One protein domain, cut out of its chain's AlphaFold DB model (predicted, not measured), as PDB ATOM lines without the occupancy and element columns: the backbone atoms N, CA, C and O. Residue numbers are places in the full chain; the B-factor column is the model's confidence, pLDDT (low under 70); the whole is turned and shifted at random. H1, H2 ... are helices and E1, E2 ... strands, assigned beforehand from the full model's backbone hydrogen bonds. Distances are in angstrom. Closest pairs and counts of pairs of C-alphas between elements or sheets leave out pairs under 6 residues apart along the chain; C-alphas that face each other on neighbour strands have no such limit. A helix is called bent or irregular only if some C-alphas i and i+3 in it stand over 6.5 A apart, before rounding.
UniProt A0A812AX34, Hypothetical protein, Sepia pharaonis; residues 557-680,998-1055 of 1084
ATOM      1  N   GLN A 557      34.745 -42.230  17.794       82.44
ATOM      2  CA  GLN A 557      34.681 -41.651  19.144       82.44
ATOM      3  C   GLN A 557      35.588 -42.389  20.145       82.44
ATOM      4  O   GLN A 557      36.344 -41.750  20.873       82.44
ATOM      5  N   VAL A 558      35.574 -43.727  20.126       83.56
ATOM      6  CA  VAL A 558      36.426 -44.581  20.975       83.56
ATOM      7  C   VAL A 558      37.904 -44.380  20.628       83.56
ATOM      8  O   VAL A 558      38.737 -44.254  21.523       83.56
ATOM      9  N   SER A 559      38.242 -44.273  19.338       84.31
ATOM     10  CA  SER A 559      39.615 -43.978  18.900       84.31
ATOM     11  C   SER A 559      40.104 -42.603  19.371       84.31
ATOM     12  O   SER A 559      41.233 -42.487  19.842       84.31
ATOM     13  N   VAL A 560      39.262 -41.566  19.296       89.00
ATOM     14  CA  VAL A 560      39.608 -40.213  19.767       89.00
ATOM     15  C   VAL A 560      39.789 -40.190  21.288       89.00
ATOM     16  O   VAL A 560      40.800 -39.674  21.763       89.00
ATOM     17  N   MET A 561      38.888 -40.819  22.051       89.75
ATOM     18  CA  MET A 561      39.015 -40.922  23.512       89.75
ATOM     19  C   MET A 561      40.244 -41.740  23.942       89.75
ATOM     20  O   MET A 561      40.939 -41.347  24.876       89.75
ATOM     21  N   SER A 562      40.585 -42.819  23.229       88.00
ATOM     22  CA  SER A 562      41.812 -43.603  23.463       88.00
ATOM     23  C   SER A 562      43.094 -42.799  23.185       88.00
ATOM     24  O   SER A 562      44.066 -42.880  23.945       88.00
ATOM     25  N   ASN A 563      43.085 -41.948  22.155       90.06
ATOM     26  CA  ASN A 563      44.184 -41.020  21.896       90.06
ATOM     27  C   ASN A 563      44.270 -39.936  22.987       90.06
ATOM     28  O   ASN A 563      45.359 -39.672  23.487       90.06
ATOM     29  N   MET A 564      43.146 -39.366  23.434       91.38
ATOM     30  CA  MET A 564      43.108 -38.381  24.533       91.38
ATOM     31  C   MET A 564      43.551 -38.969  25.885       91.38
ATOM     32  O   MET A 564      44.281 -38.313  26.627       91.38
ATOM     33  N   PHE A 565      43.205 -40.227  26.173       91.19
ATOM     34  CA  PHE A 565      43.730 -40.989  27.312       91.19
ATOM     35  C   PHE A 565      45.254 -41.141  27.233       91.19
ATOM     36  O   PHE A 565      45.956 -40.946  28.222       91.19
ATOM     37  N   SER A 566      45.783 -41.415  26.039       88.44
ATOM     38  CA  SER A 566      47.225 -41.530  25.801       88.44
ATOM     39  C   SER A 566      47.947 -40.183  25.957       88.44
ATOM     40  O   SER A 566      49.032 -40.132  26.535       88.44
ATOM     41  N   LEU A 567      47.337 -39.071  25.522       89.81
ATOM     42  CA  LEU A 567      47.841 -37.718  25.796       89.81
ATOM     43  C   LEU A 567      47.924 -37.462  27.304       89.81
ATOM     44  O   LEU A 567      49.003 -37.109  27.785       89.81
ATOM     45  N   TRP A 568      46.850 -37.767  28.044       93.00
ATOM     46  CA  TRP A 568      46.798 -37.649  29.505       93.00
ATOM     47  C   TRP A 568      47.877 -38.480  30.209       93.00
ATOM     48  O   TRP A 568      48.642 -37.935  31.002       93.00
ATOM     49  N   LYS A 569      48.020 -39.771  29.871       88.75
ATOM     50  CA  LYS A 569      49.075 -40.640  30.429       88.75
ATOM     51  C   LYS A 569      50.493 -40.136  30.110       88.75
ATOM     52  O   LYS A 569      51.411 -40.417  30.874       88.75
ATOM     53  N   THR A 570      50.685 -39.373  29.024       86.38
ATOM     54  CA  THR A 570      51.961 -38.686  28.715       86.38
ATOM     55  C   THR A 570      52.083 -37.267  29.289       86.38
ATOM     56  O   THR A 570      53.110 -36.628  29.080       86.38
ATOM     57  N   GLY A 571      51.062 -36.753  29.984       84.50
ATOM     58  CA  GLY A 571      51.021 -35.391  30.533       84.50
ATOM     59  C   GLY A 571      51.008 -34.268  29.485       84.50
ATOM     60  O   GLY A 571      51.240 -33.111  29.834       84.50
ATOM     61  N   ARG A 572      50.774 -34.581  28.204       84.50
ATOM     62  CA  ARG A 572      50.841 -33.608  27.100       84.50
ATOM     63  C   ARG A 572      49.497 -32.940  26.863       84.50
ATOM     64  O   ARG A 572      48.473 -33.611  26.884       84.50
ATOM     65  N   LEU A 573      49.538 -31.635  26.589       84.38
ATOM     66  CA  LEU A 573      48.388 -30.736  26.401       84.38
ATOM     67  C   LEU A 573      47.450 -30.580  27.620       84.38
ATOM     68  O   LEU A 573      46.430 -29.905  27.500       84.38
ATOM     69  N   CYS A 574      47.797 -31.135  28.788       87.88
ATOM     70  CA  CYS A 574      47.048 -30.950  30.034       87.88
ATOM     71  C   CYS A 574      47.120 -29.495  30.533       87.88
ATOM     72  O   CYS A 574      48.198 -28.904  30.582       87.88
ATOM     73  N   ASP A 575      45.973 -28.945  30.928       84.31
ATOM     74  CA  ASP A 575      45.748 -27.514  31.185       84.31
ATOM     75  C   ASP A 575      44.936 -27.224  32.469       84.31
ATOM     76  O   ASP A 575      44.588 -26.075  32.753       84.31
ATOM     77  N   THR A 576      44.638 -28.251  33.276       87.31
ATOM     78  CA  THR A 576      44.078 -28.095  34.630       87.31
ATOM     79  C   THR A 576      44.580 -29.191  35.585       87.31
ATOM     80  O   THR A 576      44.975 -30.275  35.149       87.31
ATOM     81  N   TYR A 577      44.578 -28.919  36.895       88.56
ATOM     82  CA  TYR A 577      44.852 -29.916  37.936       88.56
ATOM     83  C   TYR A 577      43.570 -30.329  38.659       88.56
ATOM     84  O   TYR A 577      42.768 -29.471  39.032       88.56
ATOM     85  N   ILE A 578      43.451 -31.618  38.979       91.69
ATOM     86  CA  ILE A 578      42.679 -32.074  40.146       91.69
ATOM     87  C   ILE A 578      43.638 -32.354  41.303       91.69
ATOM     88  O   ILE A 578      44.767 -32.799  41.085       91.69
ATOM     89  N   SER A 579      43.214 -32.066  42.530       90.25
ATOM     90  CA  SER A 579      44.069 -32.171  43.716       90.25
ATOM     91  C   SER A 579      43.283 -32.495  44.982       90.25
ATOM     92  O   SER A 579      42.100 -32.188  45.053       90.25
ATOM     93  N   ASN A 580      43.937 -33.071  45.992       89.56
ATOM     94  CA  ASN A 580      43.403 -33.280  47.353       89.56
ATOM     95  C   ASN A 580      44.094 -32.364  48.390       89.56
ATOM     96  O   ASN A 580      44.211 -32.703  49.567       89.56
ATOM     97  N   GLY A 581      44.660 -31.244  47.934       84.00
ATOM     98  CA  GLY A 581      45.517 -30.356  48.727       84.00
ATOM     99  C   GLY A 581      46.986 -30.797  48.813       84.00
ATOM    100  O   GLY A 581      47.863 -29.942  48.725       84.00
ATOM    101  N   THR A 582      47.278 -32.100  48.920       84.69
ATOM    102  CA  THR A 582      48.657 -32.626  49.064       84.69
ATOM    103  C   THR A 582      49.255 -33.176  47.768       84.69
ATOM    104  O   THR A 582      50.468 -33.128  47.569       84.69
ATOM    105  N   THR A 583      48.421 -33.684  46.862       86.81
ATOM    106  CA  THR A 583      48.813 -34.237  45.561       86.81
ATOM    107  C   THR A 583      48.052 -33.543  44.436       86.81
ATOM    108  O   THR A 583      46.875 -33.222  44.583       86.81
ATOM    109  N   ASN A 584      48.731 -33.317  43.307       89.56
ATOM    110  CA  ASN A 584      48.179 -32.686  42.108       89.56
ATOM    111  C   ASN A 584      48.312 -33.653  40.924       89.56
ATOM    112  O   ASN A 584      49.395 -34.190  40.687       89.56
ATOM    113  N   ILE A 585      47.239 -33.847  40.157       90.56
ATOM    114  CA  ILE A 585      47.209 -34.683  38.950       90.56
ATOM    115  C   ILE A 585      46.787 -33.810  37.765       90.56
ATOM    116  O   ILE A 585      45.720 -33.196  37.777       90.56
ATOM    117  N   LEU A 586      47.650 -33.758  36.747       90.56
ATOM    118  CA  LEU A 586      47.392 -33.102  35.464       90.56
ATOM    119  C   LEU A 586      46.246 -33.802  34.729       90.56
ATOM    120  O   LEU A 586      46.279 -35.024  34.586       90.56
ATOM    121  N   ILE A 587      45.279 -33.039  34.218       92.00
ATOM    122  CA  ILE A 587      44.233 -33.499  33.293       92.00
ATOM    123  C   ILE A 587      43.893 -32.397  32.270       92.00
ATOM    124  O   ILE A 587      44.429 -31.290  32.313       92.00
ATOM    125  N   HIS A 588      42.972 -32.695  31.352       89.88
ATOM    126  CA  HIS A 588      42.453 -31.746  30.372       89.88
ATOM    127  C   HIS A 588      41.158 -31.084  30.861       89.88
ATOM    128  O   HIS A 588      40.153 -31.761  31.099       89.88
ATOM    129  N   LYS A 589      41.159 -29.751  30.916       86.75
ATOM    130  CA  LYS A 589      40.048 -28.858  31.286       86.75
ATOM    131  C   LYS A 589      38.784 -29.158  30.493       86.75
ATOM    132  O   LYS A 589      37.686 -29.171  31.048       86.75
ATOM    133  N   MET A 590      38.949 -29.487  29.212       85.88
ATOM    134  CA  MET A 590      37.837 -29.846  28.340       85.88
ATOM    135  C   MET A 590      37.169 -31.184  28.674       85.88
ATOM    136  O   MET A 590      35.955 -31.294  28.533       85.88
ATOM    137  N   VAL A 591      37.922 -32.181  29.153       90.50
ATOM    138  CA  VAL A 591      37.363 -33.491  29.528       90.50
ATOM    139  C   VAL A 591      36.729 -33.413  30.908       90.50
ATOM    140  O   VAL A 591      35.600 -33.867  31.068       90.50
ATOM    141  N   LEU A 592      37.385 -32.740  31.863       89.56
ATOM    142  CA  LEU A 592      36.775 -32.428  33.157       89.56
ATOM    143  C   LEU A 592      35.442 -31.694  32.968       89.56
ATOM    144  O   LEU A 592      34.438 -32.092  33.547       89.56
ATOM    145  N   GLY A 593      35.406 -30.672  32.110       86.75
ATOM    146  CA  GLY A 593      34.183 -29.938  31.795       86.75
ATOM    147  C   GLY A 593      33.110 -30.776  31.086       86.75
ATOM    148  O   GLY A 593      31.929 -30.636  31.395       86.75
ATOM    149  N   ALA A 594      33.494 -31.650  30.151       88.25
ATOM    150  CA  ALA A 594      32.557 -32.515  29.429       88.25
ATOM    151  C   ALA A 594      31.954 -33.633  30.297       88.25
ATOM    152  O   ALA A 594      30.843 -34.079  30.011       88.25
ATOM    153  N   VAL A 595      32.670 -34.067  31.340       88.81
ATOM    154  CA  VAL A 595      32.189 -35.028  32.348       88.81
ATOM    155  C   VAL A 595      31.438 -34.327  33.490       88.81
ATOM    156  O   VAL A 595      30.493 -34.893  34.031       88.81
ATOM    157  N   CYS A 596      31.823 -33.096  33.849       86.50
ATOM    158  CA  CYS A 596      31.329 -32.382  35.032       86.50
ATOM    159  C   CYS A 596      30.775 -30.986  34.663       86.50
ATOM    160  O   CYS A 596      31.460 -29.974  34.866       86.50
ATOM    161  N   PRO A 597      29.527 -30.880  34.158       77.50
ATOM    162  CA  PRO A 597      28.975 -29.618  33.663       77.50
ATOM    163  C   PRO A 597      28.976 -28.467  34.680       77.50
ATOM    164  O   PRO A 597      29.171 -27.314  34.303       77.50
ATOM    165  N   LYS A 598      28.832 -28.773  35.978       79.56
ATOM    166  CA  LYS A 598      28.849 -27.793  37.079       79.56
ATOM    167  C   LYS A 598      30.177 -27.032  37.199       79.56
ATOM    168  O   LYS A 598      30.185 -25.890  37.644       79.56
ATOM    169  N   VAL A 599      31.288 -27.630  36.761       80.44
ATOM    170  CA  VAL A 599      32.627 -27.015  36.813       80.44
ATOM    171  C   VAL A 599      32.923 -26.181  35.556       80.44
ATOM    172  O   VAL A 599      33.817 -25.339  35.584       80.44
ATOM    173  N   LEU A 600      32.165 -26.351  34.457       75.44
ATOM    174  CA  LEU A 600      32.364 -25.616  33.196       75.44
ATOM    175  C   LEU A 600      32.395 -24.096  33.404       75.44
ATOM    176  O   LEU A 600      33.296 -23.430  32.902       75.44
ATOM    177  N   SER A 601      31.413 -23.547  34.122       69.75
ATOM    178  CA  SER A 601      31.290 -22.102  34.361       69.75
ATOM    179  C   SER A 601      32.551 -21.544  35.019       69.75
ATOM    180  O   SER A 601      33.194 -20.652  34.466       69.75
ATOM    181  N   VAL A 602      32.956 -22.142  36.138       72.56
ATOM    182  CA  VAL A 602      34.129 -21.727  36.916       72.56
ATOM    183  C   VAL A 602      35.419 -21.867  36.102       72.56
ATOM    184  O   VAL A 602      36.261 -20.968  36.105       72.56
ATOM    185  N   LEU A 603      35.558 -22.952  35.333       71.38
ATOM    186  CA  LEU A 603      36.720 -23.178  34.474       71.38
ATOM    187  C   LEU A 603      36.877 -22.087  33.399       71.38
ATOM    188  O   LEU A 603      38.012 -21.690  33.136       71.38
ATOM    189  N   TYR A 604      35.798 -21.557  32.809       67.69
ATOM    190  CA  TYR A 604      35.900 -20.506  31.774       67.69
ATOM    191  C   TYR A 604      35.839 -19.069  32.294       67.69
ATOM    192  O   TYR A 604      36.225 -18.164  31.561       67.69
ATOM    193  N   SER A 605      35.438 -18.844  33.548       63.88
ATOM    194  CA  SER A 605      35.627 -17.544  34.209       63.88
ATOM    195  C   SER A 605      37.101 -17.241  34.517       63.88
ATOM    196  O   SER A 605      37.457 -16.077  34.682       63.88
ATOM    197  N   THR A 606      37.974 -18.258  34.570       58.50
ATOM    198  CA  THR A 606      39.428 -18.051  34.724       58.50
ATOM    199  C   THR A 606      40.097 -17.666  33.392       58.50
ATOM    200  O   THR A 606      39.865 -18.341  32.382       58.50
ATOM    201  N   PRO A 607      40.941 -16.614  33.350       56.84
ATOM    202  CA  PRO A 607      41.618 -16.186  32.126       56.84
ATOM    203  C   PRO A 607      42.630 -17.235  31.643       56.84
ATOM    204  O   PRO A 607      43.257 -17.929  32.441       56.84
ATOM    205  N   SER A 608      42.836 -17.317  30.325       56.16
ATOM    206  CA  SER A 608      43.545 -18.418  29.639       56.16
ATOM    207  C   SER A 608      45.003 -18.664  30.047       56.16
ATOM    208  O   SER A 608      45.565 -19.681  29.654       56.16
ATOM    209  N   ASN A 609      45.618 -17.751  30.801       52.31
ATOM    210  CA  ASN A 609      47.005 -17.859  31.258       52.31
ATOM    211  C   ASN A 609      47.133 -18.399  32.697       52.31
ATOM    212  O   ASN A 609      48.253 -18.608  33.158       52.31
ATOM    213  N   VAL A 610      46.018 -18.619  33.407       60.44
ATOM    214  CA  VAL A 610      45.999 -19.193  34.761       60.44
ATOM    215  C   VAL A 610      45.605 -20.666  34.680       60.44
ATOM    216  O   VAL A 610      44.539 -21.017  34.173       60.44
ATOM    217  N   PHE A 611      46.476 -21.536  35.188       63.28
ATOM    218  CA  PHE A 611      46.273 -22.982  35.179       63.28
ATOM    219  C   PHE A 611      45.231 -23.351  36.244       63.28
ATOM    220  O   PHE A 611      45.512 -23.306  37.440       63.28
ATOM    221  N   SER A 612      44.003 -23.666  35.829       73.50
ATOM    222  CA  SER A 612      42.896 -23.893  36.764       73.50
ATOM    223  C   SER A 612      43.193 -25.090  37.684       73.50
ATOM    224  O   SER A 612      43.625 -26.143  37.208       73.50
ATOM    225  N   LYS A 613      42.924 -24.958  38.987       81.81
ATOM    226  CA  LYS A 613      43.070 -26.025  39.991       81.81
ATOM    227  C   LYS A 613      41.712 -26.317  40.626       81.81
ATOM    228  O   LYS A 613      41.050 -25.401  41.105       81.81
ATOM    229  N   VAL A 614      41.319 -27.588  40.644       86.38
ATOM    230  CA  VAL A 614      40.154 -28.082  41.388       86.38
ATOM    231  C   VAL A 614      40.647 -28.834  42.621       86.38
ATOM    232  O   VAL A 614      41.490 -29.733  42.514       86.38
ATOM    233  N   THR A 615      40.135 -28.454  43.792       88.12
ATOM    234  CA  THR A 615      40.591 -28.975  45.086       88.12
ATOM    235  C   THR A 615      39.483 -29.774  45.774       88.12
ATOM    236  O   THR A 615      38.410 -29.265  46.093       88.12
ATOM    237  N   PHE A 616      39.770 -31.049  46.005       90.56
ATOM    238  CA  PHE A 616      38.998 -32.019  46.773       90.56
ATOM    239  C   PHE A 616      39.533 -32.094  48.218       90.56
ATOM    240  O   PHE A 616      40.644 -31.622  48.476       90.56
ATOM    241  N   PRO A 617      38.778 -32.651  49.187       89.62
ATOM    242  CA  PRO A 617      39.252 -32.732  50.564       89.62
ATOM    243  C   PRO A 617      40.389 -33.755  50.694       89.62
ATOM    244  O   PRO A 617      40.474 -34.718  49.931       89.62
ATOM    245  N   SER A 618      41.236 -33.572  51.707       87.12
ATOM    246  CA  SER A 618      42.394 -34.430  51.997       87.12
ATOM    247  C   SER A 618      42.040 -35.878  52.363       87.12
ATOM    248  O   SER A 618      42.916 -36.738  52.333       87.12
ATOM    249  N   SER A 619      40.767 -36.170  52.652       87.56
ATOM    250  CA  SER A 619      40.237 -37.529  52.823       87.56
ATOM    251  C   SER A 619      40.173 -38.346  51.525       87.56
ATOM    252  O   SER A 619      39.907 -39.544  51.577       87.56
ATOM    253  N   ILE A 620      40.409 -37.727  50.363       92.06
ATOM    254  CA  ILE A 620      40.472 -38.417  49.071       92.06
ATOM    255  C   ILE A 620      41.933 -38.723  48.738       92.06
ATOM    256  O   ILE A 620      42.766 -37.825  48.633       92.06
ATOM    257  N   SER A 621      42.239 -40.005  48.565       92.69
ATOM    258  CA  SER A 621      43.559 -40.524  48.205       92.69
ATOM    259  C   SER A 621      43.988 -40.125  46.789       92.69
ATOM    260  O   SER A 621      43.170 -39.841  45.907       92.69
ATOM    261  N   LYS A 622      45.301 -40.175  46.541       91.69
ATOM    262  CA  LYS A 622      45.877 -40.019  45.197       91.69
ATOM    263  C   LYS A 622      45.340 -41.099  44.252       91.69
ATOM    264  O   LYS A 622      45.093 -40.838  43.079       91.69
ATOM    265  N   GLU A 623      45.124 -42.294  44.782       90.88
ATOM    266  CA  GLU A 623      44.635 -43.486  44.099       90.88
ATOM    267  C   GLU A 623      43.183 -43.296  43.638       90.88
ATOM    268  O   GLU A 623      42.870 -43.590  42.485       90.88
ATOM    269  N   ALA A 624      42.320 -42.708  44.475       91.88
ATOM    270  CA  ALA A 624      40.955 -42.343  44.095       91.88
ATOM    271  C   ALA A 624      40.909 -41.194  43.069       91.88
ATOM    272  O   ALA A 624      40.119 -41.255  42.127       91.88
ATOM    273  N   LEU A 625      41.785 -40.184  43.175       92.62
ATOM    274  CA  LEU A 625      41.903 -39.145  42.139       92.62
ATOM    275  C   LEU A 625      42.401 -39.712  40.797       92.62
ATOM    276  O   LEU A 625      41.919 -39.305  39.739       92.62
ATOM    277  N   LEU A 626      43.338 -40.667  40.820       92.00
ATOM    278  CA  LEU A 626      43.803 -41.371  39.623       92.00
ATOM    279  C   LEU A 626      42.711 -42.266  39.028       92.00
ATOM    280  O   LEU A 626      42.560 -42.269  37.810       92.00
ATOM    281  N   ALA A 627      41.923 -42.962  39.852       90.81
ATOM    282  CA  ALA A 627      40.772 -43.746  39.402       90.81
ATOM    283  C   ALA A 627      39.673 -42.858  38.791       90.81
ATOM    284  O   ALA A 627      39.110 -43.203  37.755       90.81
ATOM    285  N   PHE A 628      39.414 -41.677  39.365       93.31
ATOM    286  CA  PHE A 628      38.486 -40.700  38.789       93.31
ATOM    287  C   PHE A 628      38.984 -40.164  37.440       93.31
ATOM    288  O   PHE A 628      38.214 -40.057  36.484       93.31
ATOM    289  N   ALA A 629      40.283 -39.873  37.328       92.75
ATOM    290  CA  ALA A 629      40.884 -39.485  36.058       92.75
ATOM    291  C   ALA A 629      40.832 -40.622  35.023       92.75
ATOM    292  O   ALA A 629      40.458 -40.379  33.879       92.75
ATOM    293  N   GLU A 630      41.128 -41.863  35.414       91.06
ATOM    294  CA  GLU A 630      41.010 -43.046  34.557       91.06
ATOM    295  C   GLU A 630      39.579 -43.200  34.022       91.06
ATOM    296  O   GLU A 630      39.391 -43.296  32.805       91.06
ATOM    297  N   TYR A 631      38.575 -43.108  34.900       92.62
ATOM    298  CA  TYR A 631      37.156 -43.103  34.548       92.62
ATOM    299  C   TYR A 631      36.815 -42.020  33.518       92.62
ATOM    300  O   TYR A 631      36.241 -42.343  32.479       92.62
ATOM    301  N   MET A 632      37.232 -40.763  33.732       92.12
ATOM    302  CA  MET A 632      36.908 -39.647  32.829       92.12
ATOM    303  C   MET A 632      37.234 -39.934  31.353       92.12
ATOM    304  O   MET A 632      36.416 -39.620  30.488       92.12
ATOM    305  N   TYR A 633      38.377 -40.563  31.049       92.25
ATOM    306  CA  TYR A 633      38.773 -40.867  29.665       92.25
ATOM    307  C   TYR A 633      38.391 -42.276  29.186       92.25
ATOM    308  O   TYR A 633      38.146 -42.469  27.993       92.25
ATOM    309  N   SER A 634      38.397 -43.280  30.067       85.94
ATOM    310  CA  SER A 634      38.254 -44.694  29.680       85.94
ATOM    311  C   SER A 634      36.866 -45.283  29.954       85.94
ATOM    312  O   SER A 634      36.495 -46.267  29.322       85.94
ATOM    313  N   GLY A 635      36.094 -44.689  30.868       86.38
ATOM    314  CA  GLY A 635      34.868 -45.277  31.416       86.38
ATOM    315  C   GLY A 635      35.113 -46.428  32.399       86.38
ATOM    316  O   GLY A 635      34.160 -47.092  32.793       86.38
ATOM    317  N   VAL A 636      36.364 -46.690  32.786       82.75
ATOM    318  CA  VAL A 636      36.741 -47.795  33.680       82.75
ATOM    319  C   VAL A 636      36.750 -47.337  35.141       82.75
ATOM    320  O   VAL A 636      37.241 -46.255  35.453       82.75
ATOM    321  N   LEU A 637      36.228 -48.178  36.035       83.50
ATOM    322  CA  LEU A 637      36.163 -47.966  37.480       83.50
ATOM    323  C   LEU A 637      36.795 -49.144  38.228       83.50
ATOM    324  O   LEU A 637      36.596 -50.305  37.869       83.50
ATOM    325  N   ASN A 638      37.532 -48.840  39.294       78.62
ATOM    326  CA  ASN A 638      38.063 -49.829  40.230       78.62
ATOM    327  C   ASN A 638      37.011 -50.105  41.319       78.62
ATOM    328  O   ASN A 638      36.475 -49.154  41.885       78.62
ATOM    329  N   LEU A 639      36.718 -51.379  41.598       81.12
ATOM    330  CA  LEU A 639      35.658 -51.804  42.524       81.12
ATOM    331  C   LEU A 639      36.130 -52.004  43.979       81.12
ATOM    332  O   LEU A 639      35.393 -52.548  44.796       81.12
ATOM    333  N   ASP A 640      37.343 -51.569  44.317       85.44
ATOM    334  CA  ASP A 640      37.836 -51.536  45.700       85.44
ATOM    335  C   ASP A 640      36.960 -50.597  46.568       85.44
ATOM    336  O   ASP A 640      36.803 -49.424  46.223       85.44
ATOM    337  N   GLU A 641      36.373 -51.082  47.675       86.25
ATOM    338  CA  GLU A 641      35.385 -50.333  48.489       86.25
ATOM    339  C   GLU A 641      35.955 -49.007  49.032       86.25
ATOM    340  O   GLU A 641      35.270 -47.976  49.028       86.25
ATOM    341  N   ASP A 642      37.240 -48.996  49.391       87.81
ATOM    342  CA  ASP A 642      37.959 -47.795  49.830       87.81
ATOM    343  C   ASP A 642      38.024 -46.727  48.725       87.81
ATOM    344  O   ASP A 642      37.963 -45.530  49.002       87.81
ATOM    345  N   ILE A 643      38.114 -47.144  47.458       90.00
ATOM    346  CA  ILE A 643      38.165 -46.241  46.302       90.00
ATOM    347  C   ILE A 643      36.749 -45.856  45.862       90.00
ATOM    348  O   ILE A 643      36.508 -44.677  45.621       90.00
ATOM    349  N   LEU A 644      35.794 -46.790  45.812       88.81
ATOM    350  CA  LEU A 644      34.395 -46.506  45.462       88.81
ATOM    351  C   LEU A 644      33.738 -45.502  46.421       88.81
ATOM    352  O   LEU A 644      33.032 -44.594  45.978       88.81
ATOM    353  N   SER A 645      33.996 -45.622  47.725       91.00
ATOM    354  CA  SER A 645      33.502 -44.673  48.731       91.00
ATOM    355  C   SER A 645      34.085 -43.266  48.533       91.00
ATOM    356  O   SER A 645      33.349 -42.280  48.577       91.00
ATOM    357  N   GLN A 646      35.374 -43.152  48.203       93.56
ATOM    358  CA  GLN A 646      36.011 -41.871  47.876       93.56
ATOM    359  C   GLN A 646      35.524 -41.299  46.531       93.56
ATOM    360  O   GLN A 646      35.250 -40.102  46.439       93.56
ATOM    361  N   LEU A 647      35.335 -42.138  45.506       92.88
ATOM    362  CA  LEU A 647      34.745 -41.750  44.219       92.88
ATOM    363  C   LEU A 647      33.308 -41.234  44.385       92.88
ATOM    364  O   LEU A 647      32.929 -40.279  43.707       92.88
ATOM    365  N   LYS A 648      32.530 -41.788  45.325       91.94
ATOM    366  CA  LYS A 648      31.213 -41.253  45.694       91.94
ATOM    367  C   LYS A 648      31.306 -39.823  46.253       91.94
ATOM    368  O   LYS A 648      30.511 -38.974  45.857       91.94
ATOM    369  N   ILE A 649      32.297 -39.519  47.097       91.94
ATOM    370  CA  ILE A 649      32.519 -38.154  47.623       91.94
ATOM    371  C   ILE A 649      32.904 -37.180  46.491       91.94
ATOM    372  O   ILE A 649      32.450 -36.033  46.488       91.94
ATOM    373  N   ILE A 650      33.689 -37.627  45.499       92.25
ATOM    374  CA  ILE A 650      33.949 -36.840  44.278       92.25
ATOM    375  C   ILE A 650      32.636 -36.587  43.523       92.25
ATOM    376  O   ILE A 650      32.333 -35.437  43.207       92.25
ATOM    377  N   ALA A 651      31.837 -37.631  43.278       91.88
ATOM    378  CA  ALA A 651      30.571 -37.530  42.552       91.88
ATOM    379  C   ALA A 651      29.607 -36.520  43.197       91.88
ATOM    380  O   ALA A 651      29.083 -35.651  42.502       91.88
ATOM    381  N   GLN A 652      29.451 -36.571  44.525       90.19
ATOM    382  CA  GLN A 652      28.631 -35.633  45.299       90.19
ATOM    383  C   GLN A 652      29.118 -34.184  45.159       90.19
ATOM    384  O   GLN A 652      28.336 -33.293  44.826       90.19
ATOM    385  N   ARG A 653      30.422 -33.930  45.347       88.06
ATOM    386  CA  ARG A 653      30.998 -32.573  45.232       88.06
ATOM    387  C   ARG A 653      30.912 -31.997  43.816       88.06
ATOM    388  O   ARG A 653      30.861 -30.777  43.664       88.06
ATOM    389  N   LEU A 654      30.879 -32.850  42.795       89.38
ATOM    390  CA  LEU A 654      30.736 -32.461  41.388       89.38
ATOM    391  C   LEU A 654      29.280 -32.491  40.878       89.38
ATOM    392  O   LEU A 654      29.050 -32.112  39.730       89.38
ATOM    393  N   ASP A 655      28.308 -32.874  41.721       87.50
ATOM    394  CA  ASP A 655      26.870 -33.000  41.398       87.50
ATOM    395  C   ASP A 655      26.575 -34.030  40.285       87.50
ATOM    396  O   ASP A 655      25.661 -33.890  39.471       87.50
ATOM    397  N   MET A 656      27.388 -35.088  40.226       89.56
ATOM    398  CA  MET A 656      27.308 -36.150  39.223       89.56
ATOM    399  C   MET A 656      26.380 -37.279  39.688       89.56
ATOM    400  O   MET A 656      26.838 -38.381  39.992       89.56
ATOM    401  N   LYS A 657      25.073 -37.012  39.758       88.25
ATOM    402  CA  LYS A 657      24.073 -37.911  40.374       88.25
ATOM    403  C   LYS A 657      24.080 -39.339  39.812       88.25
ATOM    404  O   LYS A 657      24.110 -40.287  40.590       88.25
ATOM    405  N   ASP A 658      24.160 -39.500  38.492       87.31
ATOM    406  CA  ASP A 658      24.228 -40.824  37.849       87.31
ATOM    407  C   ASP A 658      25.481 -41.607  38.283       87.31
ATOM    408  O   ASP A 658      25.435 -42.812  38.523       87.31
ATOM    409  N   PHE A 659      26.610 -40.908  38.435       90.31
ATOM    410  CA  PHE A 659      27.877 -41.490  38.876       90.31
ATOM    411  C   PHE A 659      27.873 -41.793  40.383       90.31
ATOM    412  O   PHE A 659      28.390 -42.825  40.808       90.31
ATOM    413  N   GLU A 660      27.223 -40.952  41.193       90.94
ATOM    414  CA  GLU A 660      26.986 -41.226  42.611       90.94
ATOM    415  C   GLU A 660      26.115 -42.477  42.799       90.94
ATOM    416  O   GLU A 660      26.416 -43.319  43.652       90.94
ATOM    417  N   GLN A 661      25.063 -42.628  41.989       89.56
ATOM    418  CA  GLN A 661      24.193 -43.798  42.014       89.56
ATOM    419  C   GLN A 661      24.947 -45.061  41.575       89.56
ATOM    420  O   GLN A 661      24.850 -46.073  42.262       89.56
ATOM    421  N   LEU A 662      25.758 -44.998  40.510       88.44
ATOM    422  CA  LEU A 662      26.629 -46.110  40.103       88.44
ATOM    423  C   LEU A 662      27.553 -46.552  41.250       88.44
ATOM    424  O   LEU A 662      27.512 -47.716  41.645       88.44
ATOM    425  N   CYS A 663      28.315 -45.632  41.851       88.88
ATOM    426  CA  CYS A 663      29.182 -45.950  42.992       88.88
ATOM    427  C   CYS A 663      28.393 -46.520  44.186       88.88
ATOM    428  O   CYS A 663      28.852 -47.454  44.839       88.88
ATOM    429  N   SER A 664      27.191 -46.001  44.459       89.94
ATOM    430  CA  SER A 664      26.331 -46.483  45.553       89.94
ATOM    431  C   SER A 664      25.807 -47.903  45.312       89.94
ATOM    432  O   SER A 664      25.798 -48.711  46.239       89.94
ATOM    433  N   ASN A 665      25.413 -48.219  44.078       88.31
ATOM    434  CA  ASN A 665      24.909 -49.536  43.694       88.31
ATOM    435  C   ASN A 665      26.012 -50.604  43.777       88.31
ATOM    436  O   ASN A 665      25.770 -51.698  44.287       88.31
ATOM    437  N   GLU A 666      27.235 -50.299  43.328       86.06
ATOM    438  CA  GLU A 666      28.353 -51.245  43.443       86.06
ATOM    439  C   GLU A 666      28.787 -51.455  44.902       86.06
ATOM    440  O   GLU A 666      29.010 -52.594  45.308       86.06
ATOM    441  N   LEU A 667      28.803 -50.401  45.731       86.69
ATOM    442  CA  LEU A 667      29.034 -50.527  47.179       86.69
ATOM    443  C   LEU A 667      27.981 -51.420  47.862       86.69
ATOM    444  O   LEU A 667      28.323 -52.223  48.729       86.69
ATOM    445  N   GLN A 668      26.709 -51.324  47.464       84.12
ATOM    446  CA  GLN A 668      25.660 -52.222  47.963       84.12
ATOM    447  C   GLN A 668      25.890 -53.676  47.530       84.12
ATOM    448  O   GLN A 668      25.802 -54.567  48.372       84.12
ATOM    449  N   LYS A 669      26.246 -53.930  46.262       82.12
ATOM    450  CA  LYS A 669      26.573 -55.285  45.779       82.12
ATOM    451  C   LYS A 669      27.732 -55.908  46.554       82.12
ATOM    452  O   LYS A 669      27.579 -57.023  47.039       82.12
ATOM    453  N   VAL A 670      28.848 -55.184  46.709       77.75
ATOM    454  CA  VAL A 670      30.039 -55.654  47.444       77.75
ATOM    455  C   VAL A 670      29.663 -56.070  48.869       77.75
ATOM    456  O   VAL A 670      30.028 -57.161  49.313       77.75
ATOM    457  N   ARG A 671      28.851 -55.258  49.555       76.38
ATOM    458  CA  ARG A 671      28.342 -55.562  50.900       76.38
ATOM    459  C   ARG A 671      27.415 -56.770  50.930       76.38
ATOM    460  O   ARG A 671      27.559 -57.595  51.822       76.38
ATOM    461  N   ILE A 672      26.519 -56.925  49.953       79.69
ATOM    462  CA  ILE A 672      25.658 -58.111  49.842       79.69
ATOM    463  C   ILE A 672      26.509 -59.372  49.638       79.69
ATOM    464  O   ILE A 672      26.308 -60.347  50.353       79.69
ATOM    465  N   THR A 673      27.511 -59.357  48.750       73.88
ATOM    466  CA  THR A 673      28.424 -60.504  48.581       73.88
ATOM    467  C   THR A 673      29.261 -60.796  49.827       73.88
ATOM    468  O   THR A 673      29.454 -61.963  50.144       73.88
ATOM    469  N   SER A 674      29.702 -59.767  50.558       70.12
ATOM    470  CA  SER A 674      30.467 -59.914  51.806       70.12
ATOM    471  C   SER A 674      29.616 -60.487  52.949       70.12
ATOM    472  O   SER A 674      30.051 -61.380  53.675       70.12
ATOM    473  N   LEU A 675      28.360 -60.045  53.076       72.12
ATOM    474  CA  LEU A 675      27.401 -60.628  54.017       72.12
ATOM    475  C   LEU A 675      27.073 -62.079  53.644       72.12
ATOM    476  O   LEU A 675      27.062 -62.938  54.520       72.12
ATOM    477  N   LEU A 676      26.871 -62.378  52.357       63.41
ATOM    478  CA  LEU A 676      26.615 -63.743  51.892       63.41
ATOM    479  C   LEU A 676      27.810 -64.674  52.130       63.41
ATOM    480  O   LEU A 676      27.590 -65.784  52.602       63.41
ATOM    481  N   SER A 677      29.059 -64.249  51.895       64.00
ATOM    482  CA  SER A 677      30.226 -65.077  52.240       64.00
ATOM    483  C   SER A 677      30.333 -65.291  53.751       64.00
ATOM    484  O   SER A 677      30.433 -66.431  54.191       64.00
ATOM    485  N   THR A 678      30.181 -64.227  54.548       68.31
ATOM    486  CA  THR A 678      30.232 -64.289  56.024       68.31
ATOM    487  C   THR A 678      29.145 -65.198  56.617       68.31
ATOM    488  O   THR A 678      29.352 -65.805  57.664       68.31
ATOM    489  N   ILE A 679      27.989 -65.322  55.954       66.44
ATOM    490  CA  ILE A 679      26.892 -66.213  56.364       66.44
ATOM    491  C   ILE A 679      27.089 -67.643  55.830       66.44
ATOM    492  O   ILE A 679      26.762 -68.598  56.530       66.44
ATOM    493  N   MET A 680      27.625 -67.828  54.619       44.34
ATOM    494  CA  MET A 680      27.767 -69.156  54.004       44.34
ATOM    495  C   MET A 680      29.024 -69.922  54.441       44.34
ATOM    496  O   MET A 680      28.971 -71.147  54.509       44.34
ATOM    497  N   CYS A 998      38.623 -56.199  41.328       57.66
ATOM    498  CA  CYS A 998      37.537 -56.214  40.355       57.66
ATOM    499  C   CYS A 998      37.442 -54.854  39.633       57.66
ATOM    500  O   CYS A 998      37.731 -53.800  40.206       57.66
ATOM    501  N   ILE A 999      37.053 -54.873  38.356       72.12
ATOM    502  CA  ILE A 999      37.028 -53.694  37.480       72.12
ATOM    503  C   ILE A 999      35.682 -53.634  36.755       72.12
ATOM    504  O   ILE A 999      35.273 -54.608  36.126       72.12
ATOM    505  N   LEU A1000      35.018 -52.478  36.810       71.06
ATOM    506  CA  LEU A1000      33.776 -52.190  36.090       71.06
ATOM    507  C   LEU A1000      34.062 -51.316  34.863       71.06
ATOM    508  O   LEU A1000      34.894 -50.412  34.914       71.06
ATOM    509  N   ILE A1001      33.344 -51.554  33.764       74.88
ATOM    510  CA  ILE A1001      33.404 -50.732  32.550       74.88
ATOM    511  C   ILE A1001      32.024 -50.109  32.323       74.88
ATOM    512  O   ILE A1001      31.046 -50.817  32.087       74.88
ATOM    513  N   VAL A1002      31.940 -48.781  32.387       76.50
ATOM    514  CA  VAL A1002      30.700 -48.029  32.178       76.50
ATOM    515  C   VAL A1002      30.423 -47.909  30.678       76.50
ATOM    516  O   VAL A1002      30.981 -47.061  29.974       76.50
ATOM    517  N   SER A1003      29.547 -48.785  30.185       68.88
ATOM    518  CA  SER A1003      29.075 -48.792  28.798       68.88
ATOM    519  C   SER A1003      28.621 -47.405  28.334       68.88
ATOM    520  O   SER A1003      27.931 -46.683  29.048       68.88
ATOM    521  N   ASN A1004      28.990 -47.047  27.103       75.94
ATOM    522  CA  ASN A1004      28.674 -45.779  26.432       75.94
ATOM    523  C   ASN A1004      29.251 -44.494  27.073       75.94
ATOM    524  O   ASN A1004      29.067 -43.421  26.496       75.94
ATOM    525  N   HIS A1005      30.018 -44.559  28.173       85.62
ATOM    526  CA  HIS A1005      30.628 -43.373  28.807       85.62
ATOM    527  C   HIS A1005      31.435 -42.512  27.820       85.62
ATOM    528  O   HIS A1005      31.179 -41.321  27.666       85.62
ATOM    529  N   GLN A1006      32.351 -43.126  27.064       84.50
ATOM    530  CA  GLN A1006      33.160 -42.424  26.057       84.50
ATOM    531  C   GLN A1006      32.322 -41.764  24.946       84.50
ATOM    532  O   GLN A1006      32.715 -40.724  24.418       84.50
ATOM    533  N   GLN A1007      31.167 -42.340  24.599       83.56
ATOM    534  CA  GLN A1007      30.233 -41.743  23.644       83.56
ATOM    535  C   GLN A1007      29.532 -40.525  24.259       83.56
ATOM    536  O   GLN A1007      29.453 -39.492  23.599       83.56
ATOM    537  N   SER A1008      29.107 -40.607  25.525       85.69
ATOM    538  CA  SER A1008      28.542 -39.471  26.269       85.69
ATOM    539  C   SER A1008      29.525 -38.295  26.336       85.69
ATOM    540  O   SER A1008      29.198 -37.191  25.900       85.69
ATOM    541  N   VAL A1009      30.780 -38.541  26.737       87.75
ATOM    542  CA  VAL A1009      31.830 -37.505  26.785       87.75
ATOM    543  C   VAL A1009      32.077 -36.878  25.409       87.75
ATOM    544  O   VAL A1009      32.172 -35.657  25.300       87.75
ATOM    545  N   MET A1010      32.114 -37.674  24.334       88.12
ATOM    546  CA  MET A1010      32.264 -37.148  22.970       88.12
ATOM    547  C   MET A1010      31.042 -36.348  22.486       88.12
ATOM    548  O   MET A1010      31.211 -35.374  21.748       88.12
ATOM    549  N   THR A1011      29.827 -36.696  22.917       87.44
ATOM    550  CA  THR A1011      28.613 -35.901  22.662       87.44
ATOM    551  C   THR A1011      28.657 -34.570  23.418       87.44
ATOM    552  O   THR A1011      28.449 -33.522  22.802       87.44
ATOM    553  N   SER A1012      29.031 -34.573  24.702       87.06
ATOM    554  CA  SER A1012      29.255 -33.353  25.496       87.06
ATOM    555  C   SER A1012      30.317 -32.445  24.868       87.06
ATOM    556  O   SER A1012      30.086 -31.248  24.704       87.06
ATOM    557  N   LEU A1013      31.449 -33.002  24.424       87.88
ATOM    558  CA  LEU A1013      32.488 -32.253  23.706       87.88
ATOM    559  C   LEU A1013      31.980 -31.671  22.378       87.88
ATOM    560  O   LEU A1013      32.292 -30.524  22.060       87.88
ATOM    561  N   SER A1014      31.157 -32.410  21.626       85.62
ATOM    562  CA  SER A1014      30.523 -31.898  20.403       85.62
ATOM    563  C   SER A1014      29.552 -30.746  20.693       85.62
ATOM    564  O   SER A1014      29.535 -29.765  19.952       85.62
ATOM    565  N   SER A1015      28.784 -30.827  21.784       85.00
ATOM    566  CA  SER A1015      27.892 -29.751  22.236       85.00
ATOM    567  C   SER A1015      28.674 -28.492  22.630       85.00
ATOM    568  O   SER A1015      28.388 -27.395  22.147       85.00
ATOM    569  N   LEU A1016      29.738 -28.648  23.422       82.19
ATOM    570  CA  LEU A1016      30.597 -27.540  23.850       82.19
ATOM    571  C   LEU A1016      31.303 -26.862  22.664       82.19
ATOM    572  O   LEU A1016      31.342 -25.632  22.610       82.19
ATOM    573  N   TRP A1017      31.770 -27.644  21.684       83.81
ATOM    574  CA  TRP A1017      32.340 -27.132  20.433       83.81
ATOM    575  C   TRP A1017      31.314 -26.357  19.590       83.81
ATOM    576  O   TRP A1017      31.602 -25.242  19.154       83.81
ATOM    577  N   LYS A1018      30.090 -26.886  19.418       82.69
ATOM    578  CA  LYS A1018      28.982 -26.179  18.737       82.69
ATOM    579  C   LYS A1018      28.628 -24.857  19.424       82.69
ATOM    580  O   LYS A1018      28.348 -23.877  18.744       82.69
ATOM    581  N   ALA A1019      28.692 -24.811  20.755       80.25
ATOM    582  CA  ALA A1019      28.486 -23.597  21.545       80.25
ATOM    583  C   ALA A1019      29.657 -22.589  21.465       80.25
ATOM    584  O   ALA A1019      29.651 -21.590  22.186       80.25
ATOM    585  N   GLY A1020      30.692 -22.850  20.653       74.56
ATOM    586  CA  GLY A1020      31.887 -22.008  20.525       74.56
ATOM    587  C   GLY A1020      32.783 -21.980  21.769       74.56
ATOM    588  O   GLY A1020      33.759 -21.228  21.806       74.56
ATOM    589  N   LYS A1021      32.462 -22.792  22.783       70.38
ATOM    590  CA  LYS A1021      33.266 -22.989  23.992       70.38
ATOM    591  C   LYS A1021      34.419 -23.941  23.655       70.38
ATOM    592  O   LYS A1021      34.389 -24.629  22.636       70.38
ATOM    593  N   LEU A1022      35.443 -23.987  24.510       69.00
ATOM    594  CA  LEU A1022      36.552 -24.943  24.373       69.00
ATOM    595  C   LEU A1022      37.241 -24.930  22.994       69.00
ATOM    596  O   LEU A1022      37.510 -25.974  22.403       69.00
ATOM    597  N   CYS A1023      37.538 -23.736  22.481       77.06
ATOM    598  CA  CYS A1023      38.279 -23.550  21.237       77.06
ATOM    599  C   CYS A1023      39.494 -22.645  21.462       77.06
ATOM    600  O   CYS A1023      39.336 -21.454  21.725       77.06
ATOM    601  N   ASP A1024      40.695 -23.201  21.318       77.56
ATOM    602  CA  ASP A1024      41.982 -22.520  21.516       77.56
ATOM    603  C   ASP A1024      42.900 -22.589  20.274       77.56
ATOM    604  O   ASP A1024      44.080 -22.231  20.340       77.56
ATOM    605  N   ALA A1025      42.364 -23.053  19.143       79.81
ATOM    606  CA  ALA A1025      42.989 -23.073  17.826       79.81
ATOM    607  C   ALA A1025      41.980 -22.686  16.728       79.81
ATOM    608  O   ALA A1025      40.760 -22.738  16.915       79.81
ATOM    609  N   ILE A1026      42.500 -22.312  15.559       82.75
ATOM    610  CA  ILE A1026      41.719 -22.013  14.355       82.75
ATOM    611  C   ILE A1026      42.342 -22.784  13.191       82.75
ATOM    612  O   ILE A1026      43.554 -22.729  12.993       82.75
ATOM    613  N   ILE A1027      41.514 -23.494  12.430       83.38
ATOM    614  CA  ILE A1027      41.860 -24.046  11.118       83.38
ATOM    615  C   ILE A1027      41.293 -23.086  10.076       83.38
ATOM    616  O   ILE A1027      40.114 -22.738  10.150       83.38
ATOM    617  N   SER A1028      42.103 -22.671   9.107       83.25
ATOM    618  CA  SER A1028      41.660 -21.796   8.022       83.25
ATOM    619  C   SER A1028      42.084 -22.320   6.653       83.25
ATOM    620  O   SER A1028      43.073 -23.038   6.522       83.25
ATOM    621  N   ASN A1029      41.313 -21.959   5.626       84.56
ATOM    622  CA  ASN A1029      41.638 -22.192   4.211       84.56
ATOM    623  C   ASN A1029      42.040 -20.890   3.483       84.56
ATOM    624  O   ASN A1029      42.125 -20.865   2.258       84.56
ATOM    625  N   GLY A1030      42.262 -19.806   4.234       77.44
ATOM    626  CA  GLY A1030      42.521 -18.454   3.728       77.44
ATOM    627  C   GLY A1030      41.271 -17.572   3.595       77.44
ATOM    628  O   GLY A1030      41.392 -16.359   3.722       77.44
ATOM    629  N   THR A1031      40.078 -18.152   3.412       76.94
ATOM    630  CA  THR A1031      38.806 -17.405   3.277       76.94
ATOM    631  C   THR A1031      37.814 -17.661   4.413       76.94
ATOM    632  O   THR A1031      37.013 -16.793   4.744       76.94
ATOM    633  N   GLU A1032      37.869 -18.839   5.031       82.56
ATOM    634  CA  GLU A1032      36.988 -19.296   6.105       82.56
ATOM    635  C   GLU A1032      37.825 -19.758   7.306       82.56
ATOM    636  O   GLU A1032      38.916 -20.309   7.144       82.56
ATOM    637  N   ASN A1033      37.296 -19.550   8.516       84.62
ATOM    638  CA  ASN A1033      37.963 -19.840   9.786       84.62
ATOM    639  C   ASN A1033      37.080 -20.741  10.662       84.62
ATOM    640  O   ASN A1033      36.026 -20.313  11.131       84.62
ATOM    641  N   VAL A1034      37.530 -21.965  10.940       84.75
ATOM    642  CA  VAL A1034      36.858 -22.919  11.836       84.75
ATOM    643  C   VAL A1034      37.611 -22.986  13.162       84.75
ATOM    644  O   VAL A1034      38.774 -23.385  13.217       84.75
ATOM    645  N   LYS A1035      36.941 -22.607  14.254       83.88
ATOM    646  CA  LYS A1035      37.469 -22.742  15.619       83.88
ATOM    647  C   LYS A1035      37.482 -24.215  16.053       83.88
ATOM    648  O   LYS A1035      36.539 -24.947  15.763       83.88
ATOM    649  N   ILE A1036      38.530 -24.648  16.752       84.12
ATOM    650  CA  ILE A1036      38.697 -26.017  17.274       84.12
ATOM    651  C   ILE A1036      39.587 -26.001  18.530       84.12
ATOM    652  O   ILE A1036      40.227 -24.992  18.822       84.12
ATOM    653  N   HIS A1037      39.663 -27.106  19.274       84.69
ATOM    654  CA  HIS A1037      40.640 -27.271  20.357       84.69
ATOM    655  C   HIS A1037      41.904 -28.003  19.874       84.69
ATOM    656  O   HIS A1037      41.804 -29.042  19.212       84.69
ATOM    657  N   LYS A1038      43.090 -27.524  20.272       85.06
ATOM    658  CA  LYS A1038      44.402 -28.152  20.030       85.06
ATOM    659  C   LYS A1038      44.431 -29.637  20.389       85.06
ATOM    660  O   LYS A1038      44.976 -30.424  19.615       85.06
ATOM    661  N   MET A1039      43.832 -30.050  21.516       84.81
ATOM    662  CA  MET A1039      43.829 -31.468  21.895       84.81
ATOM    663  C   MET A1039      42.987 -32.321  20.941       84.81
ATOM    664  O   MET A1039      43.482 -33.343  20.485       84.81
ATOM    665  N   VAL A1040      41.760 -31.917  20.592       85.06
ATOM    666  CA  VAL A1040      40.917 -32.689  19.651       85.06
ATOM    667  C   VAL A1040      41.611 -32.810  18.296       85.06
ATOM    668  O   VAL A1040      41.680 -33.898  17.728       85.06
ATOM    669  N   LEU A1041      42.216 -31.720  17.818       86.06
ATOM    670  CA  LEU A1041      43.000 -31.721  16.587       86.06
ATOM    671  C   LEU A1041      44.234 -32.641  16.672       86.06
ATOM    672  O   LEU A1041      44.539 -33.333  15.705       86.06
ATOM    673  N   SER A1042      44.899 -32.715  17.827       84.94
ATOM    674  CA  SER A1042      46.044 -33.610  18.071       84.94
ATOM    675  C   SER A1042      45.641 -35.079  18.240       84.94
ATOM    676  O   SER A1042      46.361 -35.972  17.802       84.94
ATOM    677  N   ALA A1043      44.478 -35.343  18.839       85.31
ATOM    678  CA  ALA A1043      43.923 -36.680  19.021       85.31
ATOM    679  C   ALA A1043      43.385 -37.272  17.708       85.31
ATOM    680  O   ALA A1043      43.438 -38.485  17.519       85.31
ATOM    681  N   VAL A1044      42.907 -36.432  16.782       86.12
ATOM    682  CA  VAL A1044      42.539 -36.840  15.415       86.12
ATOM    683  C   VAL A1044      43.764 -36.890  14.491       86.12
ATOM    684  O   VAL A1044      43.866 -37.794  13.666       86.12
ATOM    685  N   CYS A1045      44.713 -35.959  14.632       84.00
ATOM    686  CA  CYS A1045      45.924 -35.882  13.814       84.00
ATOM    687  C   CYS A1045      47.193 -35.735  14.683       84.00
ATOM    688  O   CYS A1045      47.649 -34.614  14.927       84.00
ATOM    689  N   PRO A1046      47.839 -36.849  15.085       78.88
ATOM    690  CA  PRO A1046      49.036 -36.820  15.931       78.88
ATOM    691  C   PRO A1046      50.224 -36.031  15.358       78.88
ATOM    692  O   PRO A1046      51.087 -35.599  16.114       78.88
ATOM    693  N   LYS A1047      50.270 -35.780  14.039       79.19
ATOM    694  CA  LYS A1047      51.289 -34.910  13.421       79.19
ATOM    695  C   LYS A1047      51.179 -33.446  13.876       79.19
ATOM    696  O   LYS A1047      52.197 -32.763  13.925       79.19
ATOM    697  N   MET A1048      49.980 -32.976  14.235       78.69
ATOM    698  CA  MET A1048      49.759 -31.607  14.724       78.69
ATOM    699  C   MET A1048      50.321 -31.387  16.131       78.69
ATOM    700  O   MET A1048      50.665 -30.261  16.480       78.69
ATOM    701  N   LEU A1049      50.464 -32.450  16.929       75.25
ATOM    702  CA  LEU A1049      50.957 -32.351  18.302       75.25
ATOM    703  C   LEU A1049      52.373 -31.759  18.366       75.25
ATOM    704  O   LEU A1049      52.619 -30.883  19.186       75.25
ATOM    705  N   ASN A1050      53.264 -32.135  17.445       71.44
ATOM    706  CA  ASN A1050      54.626 -31.587  17.377       71.44
ATOM    707  C   ASN A1050      54.650 -30.066  17.124       71.44
ATOM    708  O   ASN A1050      55.618 -29.399  17.479       71.44
ATOM    709  N   ILE A1051      53.597 -29.515  16.512       74.19
ATOM    710  CA  ILE A1051      53.458 -28.073  16.274       74.19
ATOM    711  C   ILE A1051      53.076 -27.382  17.587       74.19
ATOM    712  O   ILE A1051      53.645 -26.348  17.919       74.19
ATOM    713  N   PHE A1052      52.180 -27.973  18.383       68.88
ATOM    714  CA  PHE A1052      51.755 -27.408  19.668       68.88
ATOM    715  C   PHE A1052      52.788 -27.603  20.794       68.88
ATOM    716  O   PHE A1052      52.974 -26.688  21.593       68.88
ATOM    717  N   ASP A1053      53.522 -28.719  20.806       60.69
ATOM    718  CA  ASP A1053      54.640 -28.975  21.732       60.69
ATOM    719  C   ASP A1053      55.858 -28.053  21.476       60.69
ATOM    720  O   ASP A1053      56.714 -27.911  22.347       60.69
ATOM    721  N   SER A1054      55.945 -27.398  20.307       46.75
ATOM    722  CA  SER A1054      57.024 -26.444  19.982       46.75
ATOM    723  C   SER A1054      56.868 -25.053  20.621       46.75
ATOM    724  O   SER A1054      57.803 -24.253  20.583       46.75
ATOM    725  N   VAL A1055      55.713 -24.752  21.229       38.75
ATOM    726  CA  VAL A1055      55.478 -23.479  21.927       38.75
ATOM    727  C   VAL A1055      56.027 -23.581  23.359       38.75
ATOM    728  O   VAL A1055      55.597 -24.465  24.104       38.75
TER     729      VAL A1055
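AT A GLANCE: This is residues 557 to 680 and 998 to 1055 of the 1084 residues of the protein "Hypothetical protein" of Sepia pharaonis (UniProt A0A812AX34). A compact body of packed, partly crossed helices has an arm at each end of its longest axis: residues 672 to 680 of H6 stick out at one end, and residues 1028 to 1033, the tip of hairpin E6-E7, at the other. In the body, H4 lies between the small sheet E2 E1 E3 and the strand pair E4-E5. The printed part has 182 residues, with nine named helices and seven named strands, in the order H1 E1 E2 H2 H3 E3 H4 E4 H5 H6 E5 H7 E6 E7 H8 H9, and is mostly helix. The three-stranded sheet, order E2 E1 E3, is mixed; the two strand pairs are antiparallel. The whole is compact, radius of gyration of the C-alphas 18.1 A, spanning 73 by 31 by 27 A.

HOW THE PARTS SIT: H1, residues 557 to 569, only grazes the sheet. E1, 576 to 579, and E2, 584 to 587, form an antiparallel hairpin, N 585 and O 578 2.8 A apart. H2, 589 to 595, and H3, 597 to 605, form a helical hairpin, closest C-alphas Gly 593 and Leu 600, 4.9 A. H3 is irregular, only just: C-alphas 598 and 601 are 6.8 A apart. E3, 612 to 615, is parallel to E1, N 579 and O 614 2.9 A apart. H4, 622 to 634, runs along E2, at 2 degrees on the local plane; H3 and H4, on one face of the sheet, make two layers with it. E4, 636 to 638, is antiparallel to E5, 999 to 1001, N 637 and O 1000 2.8 A apart. H5, 641 to 654, and H6, 657 to 680, form a helical hairpin, closest C-alphas Ala 651 and Glu 660, 5.1 A. H7, 1005 to 1018, touches H2, closest C-alphas Ala 594 and Ser 1012, 5.2 A. E6, 1025 to 1028, and E7, 1033 to 1036, form an antiparallel hairpin, N 1034 and O 1027 2.8 A apart. H8, 1038 to 1044, touches H1, closest C-alphas Asn 563 and Ala 1043, 5.2 A, and forms a helical hairpin with H9, 1046 to 1052. Every O i to N i+4 pair is within hydrogen-bond range in H1, H2, H6, H7 and H8; in H3 3 of 5, H4 8 of 9, H5 9 of 10 and H9 1 of 3, where 3 of 4 O i to N i+3 pairs are.

IN THESE COORDINATES: H1 begins at C-alpha 557 (34.681, -41.651, 19.144). H6, 34.3 A long, ends at C-alpha 680 (27.767, -69.156, 54.004). H7 measures 20.0 A and H5 19.8 A.

THE WHOLE: The farthest C-alphas, of Met 680 and Thr 1031, are 73.3 A apart. Residues 681 to 997 are not printed; C-alphas 680 and 998 are 21.2 A apart across the cut. Of the links printed whole, none is long. Under 70 in pLDDT are, among others, residues 604 to 611, 676 to 680 and 1052 to 1055.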